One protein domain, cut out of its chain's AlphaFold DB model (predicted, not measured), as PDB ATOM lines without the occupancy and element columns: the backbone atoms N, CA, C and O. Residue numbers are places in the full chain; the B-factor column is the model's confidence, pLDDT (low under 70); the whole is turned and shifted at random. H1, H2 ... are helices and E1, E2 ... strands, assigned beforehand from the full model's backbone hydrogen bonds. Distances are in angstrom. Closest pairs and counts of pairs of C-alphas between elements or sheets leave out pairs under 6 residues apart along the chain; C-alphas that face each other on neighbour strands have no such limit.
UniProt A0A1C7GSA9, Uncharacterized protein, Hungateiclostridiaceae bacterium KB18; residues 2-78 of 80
ATOM      1  N   SER A   2     275.063 163.568 366.848       90.62
ATOM      2  CA  SER A   2     273.780 163.153 366.252       90.62
ATOM      3  C   SER A   2     273.858 163.159 364.722       90.62
ATOM      4  O   SER A   2     274.593 163.968 364.152       90.62
ATOM      5  N   ALA A   3     273.065 162.309 364.064       91.69
ATOM      6  CA  ALA A   3     272.995 162.243 362.601       91.69
ATOM      7  C   ALA A   3     272.662 163.609 361.969       91.69
ATOM      8  O   ALA A   3     273.277 164.012 360.988       91.69
ATOM      9  N   LEU A   4     271.759 164.380 362.585       94.44
ATOM     10  CA  LEU A   4     271.409 165.726 362.116       94.44
ATOM     11  C   LEU A   4     272.574 166.718 362.229       94.44
ATOM     12  O   LEU A   4     272.789 167.519 361.323       94.44
ATOM     13  N   LYS A   5     273.350 166.663 363.320       95.88
ATOM     14  CA  LYS A   5     274.528 167.528 363.480       95.88
ATOM     15  C   LYS A   5     275.615 167.164 362.467       95.88
ATOM     16  O   LYS A   5     276.216 168.061 361.888       95.88
ATOM     17  N   PHE A   6     275.820 165.870 362.232       95.62
ATOM     18  CA  PHE A   6     276.715 165.364 361.193       95.62
ATOM     19  C   PHE A   6     276.315 165.869 359.800       95.62
ATOM     20  O   PHE A   6     277.137 166.445 359.091       95.62
ATOM     21  N   TYR A   7     275.037 165.740 359.448       97.56
ATOM     22  CA  TYR A   7     274.522 166.230 358.173       97.56
ATOM     23  C   TYR A   7     274.658 167.750 358.036       97.56
ATOM     24  O   TYR A   7     275.018 168.245 356.974       97.56
ATOM     25  N   GLY A   8     274.482 168.501 359.128       97.88
ATOM     26  CA  GLY A   8     274.777 169.935 359.158       97.88
ATOM     27  C   GLY A   8     276.239 170.263 358.821       97.88
ATOM     28  O   GLY A   8     276.493 171.220 358.092       97.88
ATOM     29  N   CYS A   9     277.201 169.458 359.286       97.56
ATOM     30  CA  CYS A   9     278.610 169.607 358.902       97.56
ATOM     31  C   CYS A   9     278.827 169.343 357.406       97.56
ATOM     32  O   CYS A   9     279.544 170.107 356.763       97.56
ATOM     33  N   TYR A  10     278.184 168.309 356.854       98.06
ATOM     34  CA  TYR A  10     278.217 168.023 355.419       98.06
ATOM     35  C   TYR A  10     277.669 169.199 354.599       98.06
ATOM     36  O   TYR A  10     278.367 169.701 353.724       98.06
ATOM     37  N   LEU A  11     276.478 169.706 354.931       98.06
ATOM     38  CA  LEU A  11     275.869 170.845 354.232       98.06
ATOM     39  C   LEU A  11     276.736 172.108 354.319       98.06
ATOM     40  O   LEU A  11     276.919 172.809 353.326       98.06
ATOM     41  N   SER A  12     277.318 172.378 355.491       97.88
ATOM     42  CA  SER A  12     278.226 173.514 355.671       97.88
ATOM     43  C   SER A  12     279.505 173.388 354.839       97.88
ATOM     44  O   SER A  12     280.031 174.407 354.400       97.88
ATOM     45  N   TRP A  13     280.030 172.175 354.651       97.88
ATOM     46  CA  TRP A  13     281.187 171.921 353.788       97.88
ATOM     47  C   TRP A  13     280.821 172.013 352.298       97.88
ATOM     48  O   TRP A  13     281.585 172.561 351.494       97.88
ATOM     49  N   LEU A  14     279.641 171.499 351.942       97.38
ATOM     50  CA  LEU A  14     279.127 171.451 350.578       97.38
ATOM     51  C   LEU A  14     278.866 172.859 350.030       97.38
ATOM     52  O   LEU A  14     279.211 173.155 348.888       97.38
ATOM     53  N   GLY A  15     278.331 173.763 350.847       96.00
ATOM     54  CA  GLY A  15     278.026 175.122 350.417       96.00
ATOM     55  C   GLY A  15     276.832 175.150 349.463       96.00
ATOM     56  O   GLY A  15     275.723 174.822 349.869       96.00
ATOM     57  N   ALA A  16     277.047 175.588 348.219       94.56
ATOM     58  CA  ALA A  16     275.978 175.807 347.239       94.56
ATOM     59  C   ALA A  16     275.729 174.622 346.284       94.56
ATOM     60  O   ALA A  16     274.836 174.712 345.443       94.56
ATOM     61  N   SER A  17     276.520 173.548 346.373       95.62
ATOM     62  CA  SER A  17     276.344 172.359 345.530       95.62
ATOM     63  C   SER A  17     275.117 171.544 345.962       95.62
ATOM     64  O   SER A  17     274.658 171.654 347.099       95.62
ATOM     65  N   GLU A  18     274.597 170.704 345.064       95.12
ATOM     66  CA  GLU A  18     273.420 169.875 345.343       95.12
ATOM     67  C   GLU A  18     273.717 168.846 346.454       95.12
ATOM     68  O   GLU A  18     274.678 168.076 346.337       95.12
ATOM     69  N   PRO A  19     272.935 168.812 347.548       96.69
ATOM     70  CA  PRO A  19     273.167 167.877 348.638       96.69
ATOM     71  C   PRO A  19     272.703 166.465 348.296       96.69
ATOM     72  O   PRO A  19     271.631 166.264 347.731       96.69
ATOM     73  N   VAL A  20     273.468 165.464 348.737       96.12
ATOM     74  CA  VAL A  20     272.964 164.092 348.798       96.12
ATOM     75  C   VAL A  20     272.164 163.897 350.088       96.12
ATOM     76  O   VAL A  20     272.513 164.492 351.112       96.12
ATOM     77  N   PRO A  21     271.116 163.059 350.080       97.19
ATOM     78  CA  PRO A  21     270.380 162.719 351.289       97.19
ATOM     79  C   PRO A  21     271.292 162.139 352.382       97.19
ATOM     80  O   PRO A  21     272.245 161.418 352.092       97.19
ATOM     81  N   LEU A  22     270.981 162.420 353.655       95.88
ATOM     82  CA  LEU A  22     271.777 161.997 354.821       95.88
ATOM     83  C   LEU A  22     272.133 160.505 354.807       95.88
ATOM     84  O   LEU A  22     273.242 160.127 355.163       95.88
ATOM     85  N   GLN A  23     271.179 159.671 354.414       95.31
ATOM     86  CA  GLN A  23     271.288 158.211 354.392       95.31
ATOM     87  C   GLN A  23     272.271 157.778 353.302       95.31
ATOM     88  O   GLN A  23     273.081 156.887 353.522       95.31
ATOM     89  N   SER A  24     272.257 158.486 352.172       97.06
ATOM     90  CA  SER A  24     273.142 158.228 351.042       97.06
ATOM     91  C   SER A  24     274.582 158.671 351.270       97.06
ATOM     92  O   SER A  24     275.455 158.282 350.504       97.06
ATOM     93  N   LEU A  25     274.889 159.427 352.333       96.44
ATOM     94  CA  LEU A  25     276.288 159.704 352.693       96.44
ATOM     95  C   LEU A  25     277.072 158.409 352.974       96.44
ATOM     96  O   LEU A  25     278.276 158.361 352.729       96.44
ATOM     97  N   PHE A  26     276.391 157.362 353.445       95.62
ATOM     98  CA  PHE A  26     276.981 156.059 353.755       95.62
ATOM     99  C   PHE A  26     277.091 155.136 352.526       95.62
ATOM    100  O   PHE A  26     277.707 154.076 352.617       95.62
ATOM    101  N   ASP A  27     276.587 155.549 351.358       96.62
ATOM    102  CA  ASP A  27     276.707 154.791 350.101       96.62
ATOM    103  C   ASP A  27     278.082 154.977 349.425       96.62
ATOM    104  O   ASP A  27     278.340 154.420 348.358       96.62
ATOM    105  N   PHE A  28     278.989 155.740 350.050       95.94
ATOM    106  CA  PHE A  28     280.329 156.046 349.537       95.94
ATOM    107  C   PHE A  28     281.465 155.426 350.375       95.94
ATOM    108  O   PHE A  28     282.358 156.162 350.818       95.94
ATOM    109  N   PRO A  29     281.472 154.104 350.639       96.88
ATOM    110  CA  PRO A  29     282.569 153.479 351.365       96.88
ATOM    111  C   PRO A  29     283.858 153.571 350.543       96.88
ATOM    112  O   PRO A  29     283.865 153.334 349.336       96.88
ATOM    113  N   PHE A  30     284.963 153.903 351.205       97.38
ATOM    114  CA  PHE A  30     286.271 154.019 350.564       97.38
ATOM    115  C   PHE A  30     287.230 152.915 351.005       97.38
ATOM    116  O   PHE A  30     287.742 152.163 350.183       97.38
ATOM    117  N   THR A  31     287.483 152.807 352.308       97.25
ATOM    118  CA  THR A  31     288.360 151.774 352.871       97.25
ATOM    119  C   THR A  31     287.997 151.537 354.321       97.25
ATOM    120  O   THR A  31     287.623 152.470 355.028       97.25
ATOM    121  N   ASN A  32     288.181 150.313 354.792       95.94
ATOM    122  CA  ASN A  32     288.296 150.043 356.214       95.94
ATOM    123  C   ASN A  32     289.781 149.974 356.605       95.94
ATOM    124  O   ASN A  32     290.637 149.713 355.754       95.94
ATOM    125  N   ARG A  33     290.108 150.258 357.866       96.94
ATOM    126  CA  ARG A  33     291.437 150.012 358.441       96.94
ATOM    127  C   ARG A  33     291.342 149.641 359.906       96.94
ATOM    128  O   ARG A  33     290.764 150.395 360.687       96.94
ATOM    129  N   ASP A  34     292.004 148.551 360.265       97.19
ATOM    130  CA  ASP A  34     292.219 148.171 361.656       97.19
ATOM    131  C   ASP A  34     293.329 149.052 362.225       97.19
ATOM    132  O   ASP A  34     294.494 148.972 361.835       97.19
ATOM    133  N   ILE A  35     292.936 149.988 363.087       97.00
ATOM    134  CA  ILE A  35     293.850 150.939 363.728       97.00
ATOM    135  C   ILE A  35     294.400 150.403 365.051       97.00
ATOM    136  O   ILE A  35     295.360 150.956 365.586       97.00
ATOM    137  N   TYR A  36     293.787 149.344 365.576       96.75
ATOM    138  CA  TYR A  36     294.228 148.598 366.743       96.75
ATOM    139  C   TYR A  36     293.743 147.156 366.619       96.75
ATOM    140  O   TYR A  36     292.567 146.937 366.320       96.75
ATOM    141  N   GLU A  37     294.626 146.194 366.871       95.69
ATOM    142  CA  GLU A  37     294.288 144.775 366.856       95.69
ATOM    143  C   GLU A  37     295.130 143.994 367.874       95.69
ATOM    144  O   GLU A  37     296.260 143.596 367.600       95.69
ATOM    145  N   GLU A  38     294.549 143.736 369.045       92.50
ATOM    146  CA  GLU A  38     295.111 142.823 370.051       92.50
ATOM    147  C   GLU A  38     293.983 141.963 370.642       92.50
ATOM    148  O   GLU A  38     293.555 140.996 370.005       92.50
ATOM    149  N   ASP A  39     293.460 142.339 371.810       92.56
ATOM    150  CA  ASP A  39     292.329 141.715 372.512       92.56
ATOM    151  C   ASP A  39     290.966 142.056 371.881       92.56
ATOM    152  O   ASP A  39     289.998 141.301 371.985       92.56
ATOM    153  N   LYS A  40     290.911 143.180 371.171       95.56
ATOM    154  CA  LYS A  40     289.799 143.640 370.339       95.56
ATOM    155  C   LYS A  40     290.330 144.225 369.034       95.56
ATOM    156  O   LYS A  40     291.518 144.533 368.925       95.56
ATOM    157  N   VAL A  41     289.442 144.413 368.068       97.38
ATOM    158  CA  VAL A  41     289.736 145.149 366.834       97.38
ATOM    159  C   VAL A  41     289.033 146.496 366.895       97.38
ATOM    160  O   VAL A  41     287.828 146.554 367.127       97.38
ATOM    161  N   VAL A  42     289.774 147.582 366.690       97.62
ATOM    162  CA  VAL A  42     289.190 148.900 366.415       97.62
ATOM    163  C   VAL A  42     289.406 149.187 364.940       97.62
ATOM    164  O   VAL A  42     290.533 149.403 364.494       97.62
ATOM    165  N   ASN A  43     288.317 149.188 364.187       97.31
ATOM    166  CA  ASN A  43     288.298 149.426 362.757       97.31
ATOM    167  C   ASN A  43     287.703 150.805 362.467       97.31
ATOM    168  O   ASN A  43     286.711 151.203 363.074       97.31
ATOM    169  N   ARG A  44     288.276 151.527 361.506       97.50
ATOM    170  CA  ARG A  44     287.655 152.725 360.938       97.50
ATOM    171  C   ARG A  44     287.229 152.451 359.512       97.50
ATOM    172  O   ARG A  44     288.086 152.206 358.662       97.50
ATOM    173  N   LEU A  45     285.927 152.534 359.257       97.12
ATOM    174  CA  LEU A  45     285.353 152.508 357.919       97.12
ATOM    175  C   LEU A  45     285.226 153.943 357.420       97.12
ATOM    176  O   LEU A  45     284.424 154.720 357.929       97.12
ATOM    177  N   PHE A  46     286.069 154.305 356.460       97.38
ATOM    178  CA  PHE A  46     286.126 155.635 355.872       97.38
ATOM    179  C   PHE A  46     285.153 155.760 354.704       97.38
ATOM    180  O   PHE A  46     285.079 154.871 353.852       97.38
ATOM    181  N   TYR A  47     284.501 156.914 354.628       97.94
ATOM    182  CA  TYR A  47     283.574 157.306 353.574       97.94
ATOM    183  C   TYR A  47     284.071 158.568 352.875       97.94
ATOM    184  O   TYR A  47     284.597 159.472 353.534       97.94
ATOM    185  N   LEU A  48     283.896 158.638 351.554       97.69
ATOM    186  CA  LEU A  48     284.298 159.779 350.726       97.69
ATOM    187  C   LEU A  48     283.158 160.208 349.804       97.69
ATOM    188  O   LEU A  48     282.987 159.652 348.724       97.69
ATOM    189  N   VAL A  49     282.413 161.236 350.202       97.81
ATOM    190  CA  VAL A  49     281.296 161.768 349.410       97.81
ATOM    191  C   VAL A  49     281.843 162.798 348.419       97.81
ATOM    192  O   VAL A  49     282.350 163.835 348.865       97.81
ATOM    193  N   PRO A  50     281.800 162.540 347.101       96.75
ATOM    194  CA  PRO A  50     282.383 163.432 346.114       96.75
ATOM    195  C   PRO A  50     281.471 164.630 345.829       96.75
ATOM    196  O   PRO A  50     280.256 164.499 345.722       96.75
ATOM    197  N   ASP A  51     282.082 165.790 345.613       96.88
ATOM    198  CA  ASP A  51     281.471 166.945 344.963       96.88
ATOM    199  C   ASP A  51     282.275 167.270 343.701       96.88
ATOM    200  O   ASP A  51     283.449 167.657 343.759       96.88
ATOM    201  N   LEU A  52     281.627 167.065 342.555       95.19
ATOM    202  CA  LEU A  52     282.186 167.260 341.216       95.19
ATOM    203  C   LEU A  52     281.572 168.471 340.499       95.19
ATOM    204  O   LEU A  52     281.787 168.646 339.304       95.19
ATOM    205  N   SER A  53     280.782 169.287 341.200       93.81
ATOM    206  CA  SER A  53     280.110 170.449 340.601       93.81
ATOM    207  C   SER A  53     281.069 171.598 340.256       93.81
ATOM    208  O   SER A  53     280.747 172.443 339.422       93.81
ATOM    209  N   GLY A  54     282.245 171.636 340.891       90.88
ATOM    210  CA  GLY A  54     283.291 172.628 340.648       90.88
ATOM    211  C   GLY A  54     284.324 172.204 339.598       90.88
ATOM    212  O   GLY A  54     284.261 171.131 339.010       90.88
ATOM    213  N   THR A  55     285.334 173.051 339.389       93.00
ATOM    214  CA  THR A  55     286.449 172.771 338.462       93.00
ATOM    215  C   THR A  55     287.477 171.789 339.024       93.00
ATOM    216  O   THR A  55     288.221 171.176 338.262       93.00
ATOM    217  N   VAL A  56     287.531 171.645 340.351       95.62
ATOM    218  CA  VAL A  56     288.428 170.729 341.059       95.62
ATOM    219  C   VAL A  56     287.577 169.766 341.885       95.62
ATOM    220  O   VAL A  56     286.820 170.233 342.740       95.62
ATOM    221  N   PRO A  57     287.701 168.442 341.671       95.06
ATOM    222  CA  PRO A  57     287.043 167.449 342.508       95.06
ATOM    223  C   PRO A  57     287.442 167.607 343.972       95.06
ATOM    224  O   PRO A  57     288.625 167.739 344.298       95.06
ATOM    225  N   ARG A  58     286.459 167.548 344.863       96.19
ATOM    226  CA  ARG A  58     286.677 167.546 346.312       96.19
ATOM    227  C   ARG A  58     285.784 166.502 346.966       96.19
ATOM    228  O   ARG A  58     284.742 166.161 346.419       96.19
ATOM    229  N   CYS A  59     286.175 166.019 348.141       97.06
ATOM    230  CA  CYS A  59     285.396 165.023 348.874       97.06
ATOM    231  C   CYS A  59     285.176 165.448 350.322       97.06
ATOM    232  O   CYS A  59     286.096 165.947 350.978       97.06
ATOM    233  N   PHE A  60     283.971 165.202 350.828       97.69
ATOM    234  CA  PHE A  60     283.700 165.210 352.255       97.69
ATOM    235  C   PHE A  60     284.100 163.851 352.809       97.69
ATOM    236  O   PHE A  60     283.595 162.824 352.356       97.69
ATOM    237  N   PHE A  61     285.021 163.845 353.768       96.06
ATOM    238  CA  PHE A  61     285.514 162.617 354.375       96.06
ATOM    239  C   PHE A  61     285.012 162.490 355.809       96.06
ATOM    240  O   PHE A  61     285.031 163.448 356.585       96.06
ATOM    241  N   PHE A  62     284.588 161.287 356.173       96.81
ATOM    242  CA  PHE A  62     284.244 160.919 357.543       96.81
ATOM    243  C   PHE A  62     284.498 159.424 357.751       96.81
ATOM    244  O   PHE A  62     284.854 158.716 356.810       96.81
ATOM    245  N   PHE A  63     284.367 158.944 358.985       96.50
ATOM    246  CA  PHE A  63     284.481 157.521 359.271       96.50
ATOM    247  C   PHE A  63     283.520 157.081 360.370       96.50
ATOM    248  O   PHE A  63     283.186 157.864 361.263       96.50
ATOM    249  N   GLU A  64     283.127 155.814 360.307       95.12
ATOM    250  CA  GLU A  64     282.532 155.086 361.423       95.12
ATOM    251  C   GLU A  64     283.627 154.296 362.138       95.12
ATOM    252  O   GLU A  64     284.466 153.656 361.500       95.12
ATOM    253  N   GLU A  65     283.657 154.386 363.466       96.19
ATOM    254  CA  GLU A  65     284.548 153.576 364.294       96.19
ATOM    255  C   GLU A  65     283.774 152.355 364.783       96.19
ATOM    256  O   GLU A  65     282.812 152.480 365.538       96.19
ATOM    257  N   ASN A  66     284.202 151.182 364.331       95.88
ATOM    258  CA  ASN A  66     283.637 149.896 364.703       95.88
ATOM    259  C   ASN A  66     284.583 149.218 365.689       95.88
ATOM    260  O   ASN A  66     285.777 149.070 365.416       95.88
ATOM    261  N   VAL A  67     284.056 148.786 366.831       97.06
ATOM    262  CA  VAL A  67     284.822 148.025 367.821       97.06
ATOM    263  C   VAL A  67     284.323 146.592 367.809       97.06
ATOM    264  O   VAL A  67     283.133 146.355 367.983       97.06
ATOM    265  N   PHE A  68     285.223 145.632 367.627       97.38
ATOM    266  CA  PHE A  68     284.899 144.212 367.644       97.38
ATOM    267  C   PHE A  68     285.593 143.518 368.808       97.38
ATOM    268  O   PHE A  68     286.814 143.600 368.942       97.38
ATOM    269  N   SER A  69     284.842 142.787 369.628       96.94
ATOM    270  CA  SER A  69     285.434 141.806 370.546       96.94
ATOM    271  C   SER A  69     285.811 140.537 369.795       96.94
ATOM    272  O   SER A  69     285.070 140.119 368.906       96.94
ATOM    273  N   LYS A  70     286.913 139.905 370.206       95.56
ATOM    274  CA  LYS A  70     287.298 138.568 369.752       95.56
ATOM    275  C   LYS A  70     286.674 137.520 370.667       95.56
ATOM    276  O   LYS A  70     286.754 137.642 371.891       95.56
ATOM    277  N   ASP A  71     286.049 136.503 370.096       93.00
ATOM    278  CA  ASP A  71     285.612 135.346 370.870       93.00
ATOM    279  C   ASP A  71     286.767 134.346 371.106       93.00
ATOM    280  O   ASP A  71     287.928 134.604 370.781       93.00
ATOM    281  N   LYS A  72     286.469 133.185 371.706       92.94
ATOM    282  CA  LYS A  72     287.493 132.176 372.042       92.94
ATOM    283  C   LYS A  72     288.128 131.500 370.823       92.94
ATOM    284  O   LYS A  72     289.172 130.871 370.985       92.94
ATOM    285  N   VAL A  73     287.492 131.570 369.656       93.88
ATOM    286  CA  VAL A  73     288.012 131.018 368.398       93.88
ATOM    287  C   VAL A  73     288.589 132.104 367.485       93.88
ATOM    288  O   VAL A  73     289.213 131.775 366.481       93.88
ATOM    289  N   GLY A  74     288.480 133.374 367.888       89.81
ATOM    290  CA  GLY A  74     289.015 134.530 367.177       89.81
ATOM    291  C   GLY A  74     287.995 135.238 366.287       89.81
ATOM    292  O   GLY A  74     288.383 136.162 365.571       89.81
ATOM    293  N   ASP A  75     286.717 134.856 366.339       94.56
ATOM    294  CA  ASP A  75     285.664 135.511 365.567       94.56
ATOM    295  C   ASP A  75     285.379 136.912 366.115       94.56
ATOM    296  O   ASP A  75     285.438 137.169 367.322       94.56
ATOM    297  N   LEU A  76     285.061 137.828 365.199       95.44
ATOM    298  CA  LEU A  76     284.799 139.228 365.506       95.44
ATOM    299  C   LEU A  76     283.306 139.469 365.723       95.44
ATOM    300  O   LEU A  76     282.486 139.271 364.828       95.44
ATOM    301  N   LEU A  77     282.965 139.973 366.907       95.56
ATOM    302  CA  LEU A  77     281.612 140.386 367.270       95.56
ATOM    303  C   LEU A  77     281.573 141.905 367.419       95.56
ATOM    304  O   LEU A  77     282.274 142.453 368.273       95.56
ATOM    305  N   LEU A  78     280.763 142.574 366.593       96.06
ATOM    306  CA  LEU A  78     280.586 144.025 366.659       96.06
ATOM    307  C   LEU A  78     279.981 144.415 368.012       96.06
ATOM    308  O   LEU A  78     278.950 143.879 368.418       96.06
TER     309      LEU A  78
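What this domain is: This is residues 2 to 78 of the 80 residues of an uncharacterized protein of Hungateiclostridiaceae bacterium KB18 (UniProt A0A1C7GSA9). The domain is a long, strongly twisted ribbon built on the hairpin of E2 and E3, with E1 beside part of E2 and the short E4 beside the end of E3. The helices H1 and H2 pack on the stretch of this hairpin near the turn from E2 to E3, H1 over E3 and H2 standing up over E2. The printed part has 77 residues, with two named helices and four named strands in the order H1 H2 E1 E2 E3 E4; the class is mixed, helices and strands. The sheet runs E1 - E2 - E3 - E4, antiparallel throughout, a meander, each strand the antiparallel neighbour of the one before. The whole is loose, with a radius of gyration of the C-alphas of 15.9 A, and its outline is only just a rod, spanning 51 by 26 by 16 A.

How they stand to each other: Look first at the hairpin of E2, residues 40 to 51, and E3, residues 58 to 70: N 43 and O 66 are 2.8 A apart, and N 51 and O 58 are 2.8 A apart, both within hydrogen-bond range. Beside E2, the edge strand E1, residues 29 to 37, forms another hairpin, with N 33 and O 44 at 2.9 A. At the other edge, E4, residues 76 to 78, forms a hairpin with E3, with N 69 and O 77 at 2.9 A; E1 and E4 are apart. H1, residues 3 to 14, is on the sheet at a height of 10.4 A, over E3 and along the strands, at 14 degrees to E3 on the local plane; their closest C-alphas are those of Tyr 10 and Phe 60, 6.9 A apart. H2, residues 22 to 27, is on the sheet at a height of 9.1 A, over E2, and stands up from the sheet; the closest C-alphas of H2 and E2 are those of Leu 25 and Val 49, 6.3 A apart. H1 and H2 are close but not clearly touching, about perpendicular at 77 degrees, with the C-alphas of Tyr 7 and Leu 22 closest at 6.1 A. In H1 every O i to N i+4 pair is within hydrogen-bond range; in H2 0 of 2 are, but 3 of 3 O i to N i+3 pairs are.

Where its parts are: Find C-alpha 58 at (286.677, 167.546, 346.312); from there E3 runs 37.3 A to C-alpha 70 at (287.298, 138.568, 369.752). E2 measures 35.4 A and E1 21.3 A. H1 begins at C-alpha 3 at (272.995, 162.243, 362.601) and runs 16.3 A; H2 measures 9.9 A. E4, 6.5 A, ends at C-alpha 78.

The domain as a whole: The C-alphas farthest apart, those of Thr 55 and Lys 72, are 52.7 A from each other. The printed part has no cut, and no link is long. Mean pLDDT of the printed part is 95.9, and no printed residue is under 70.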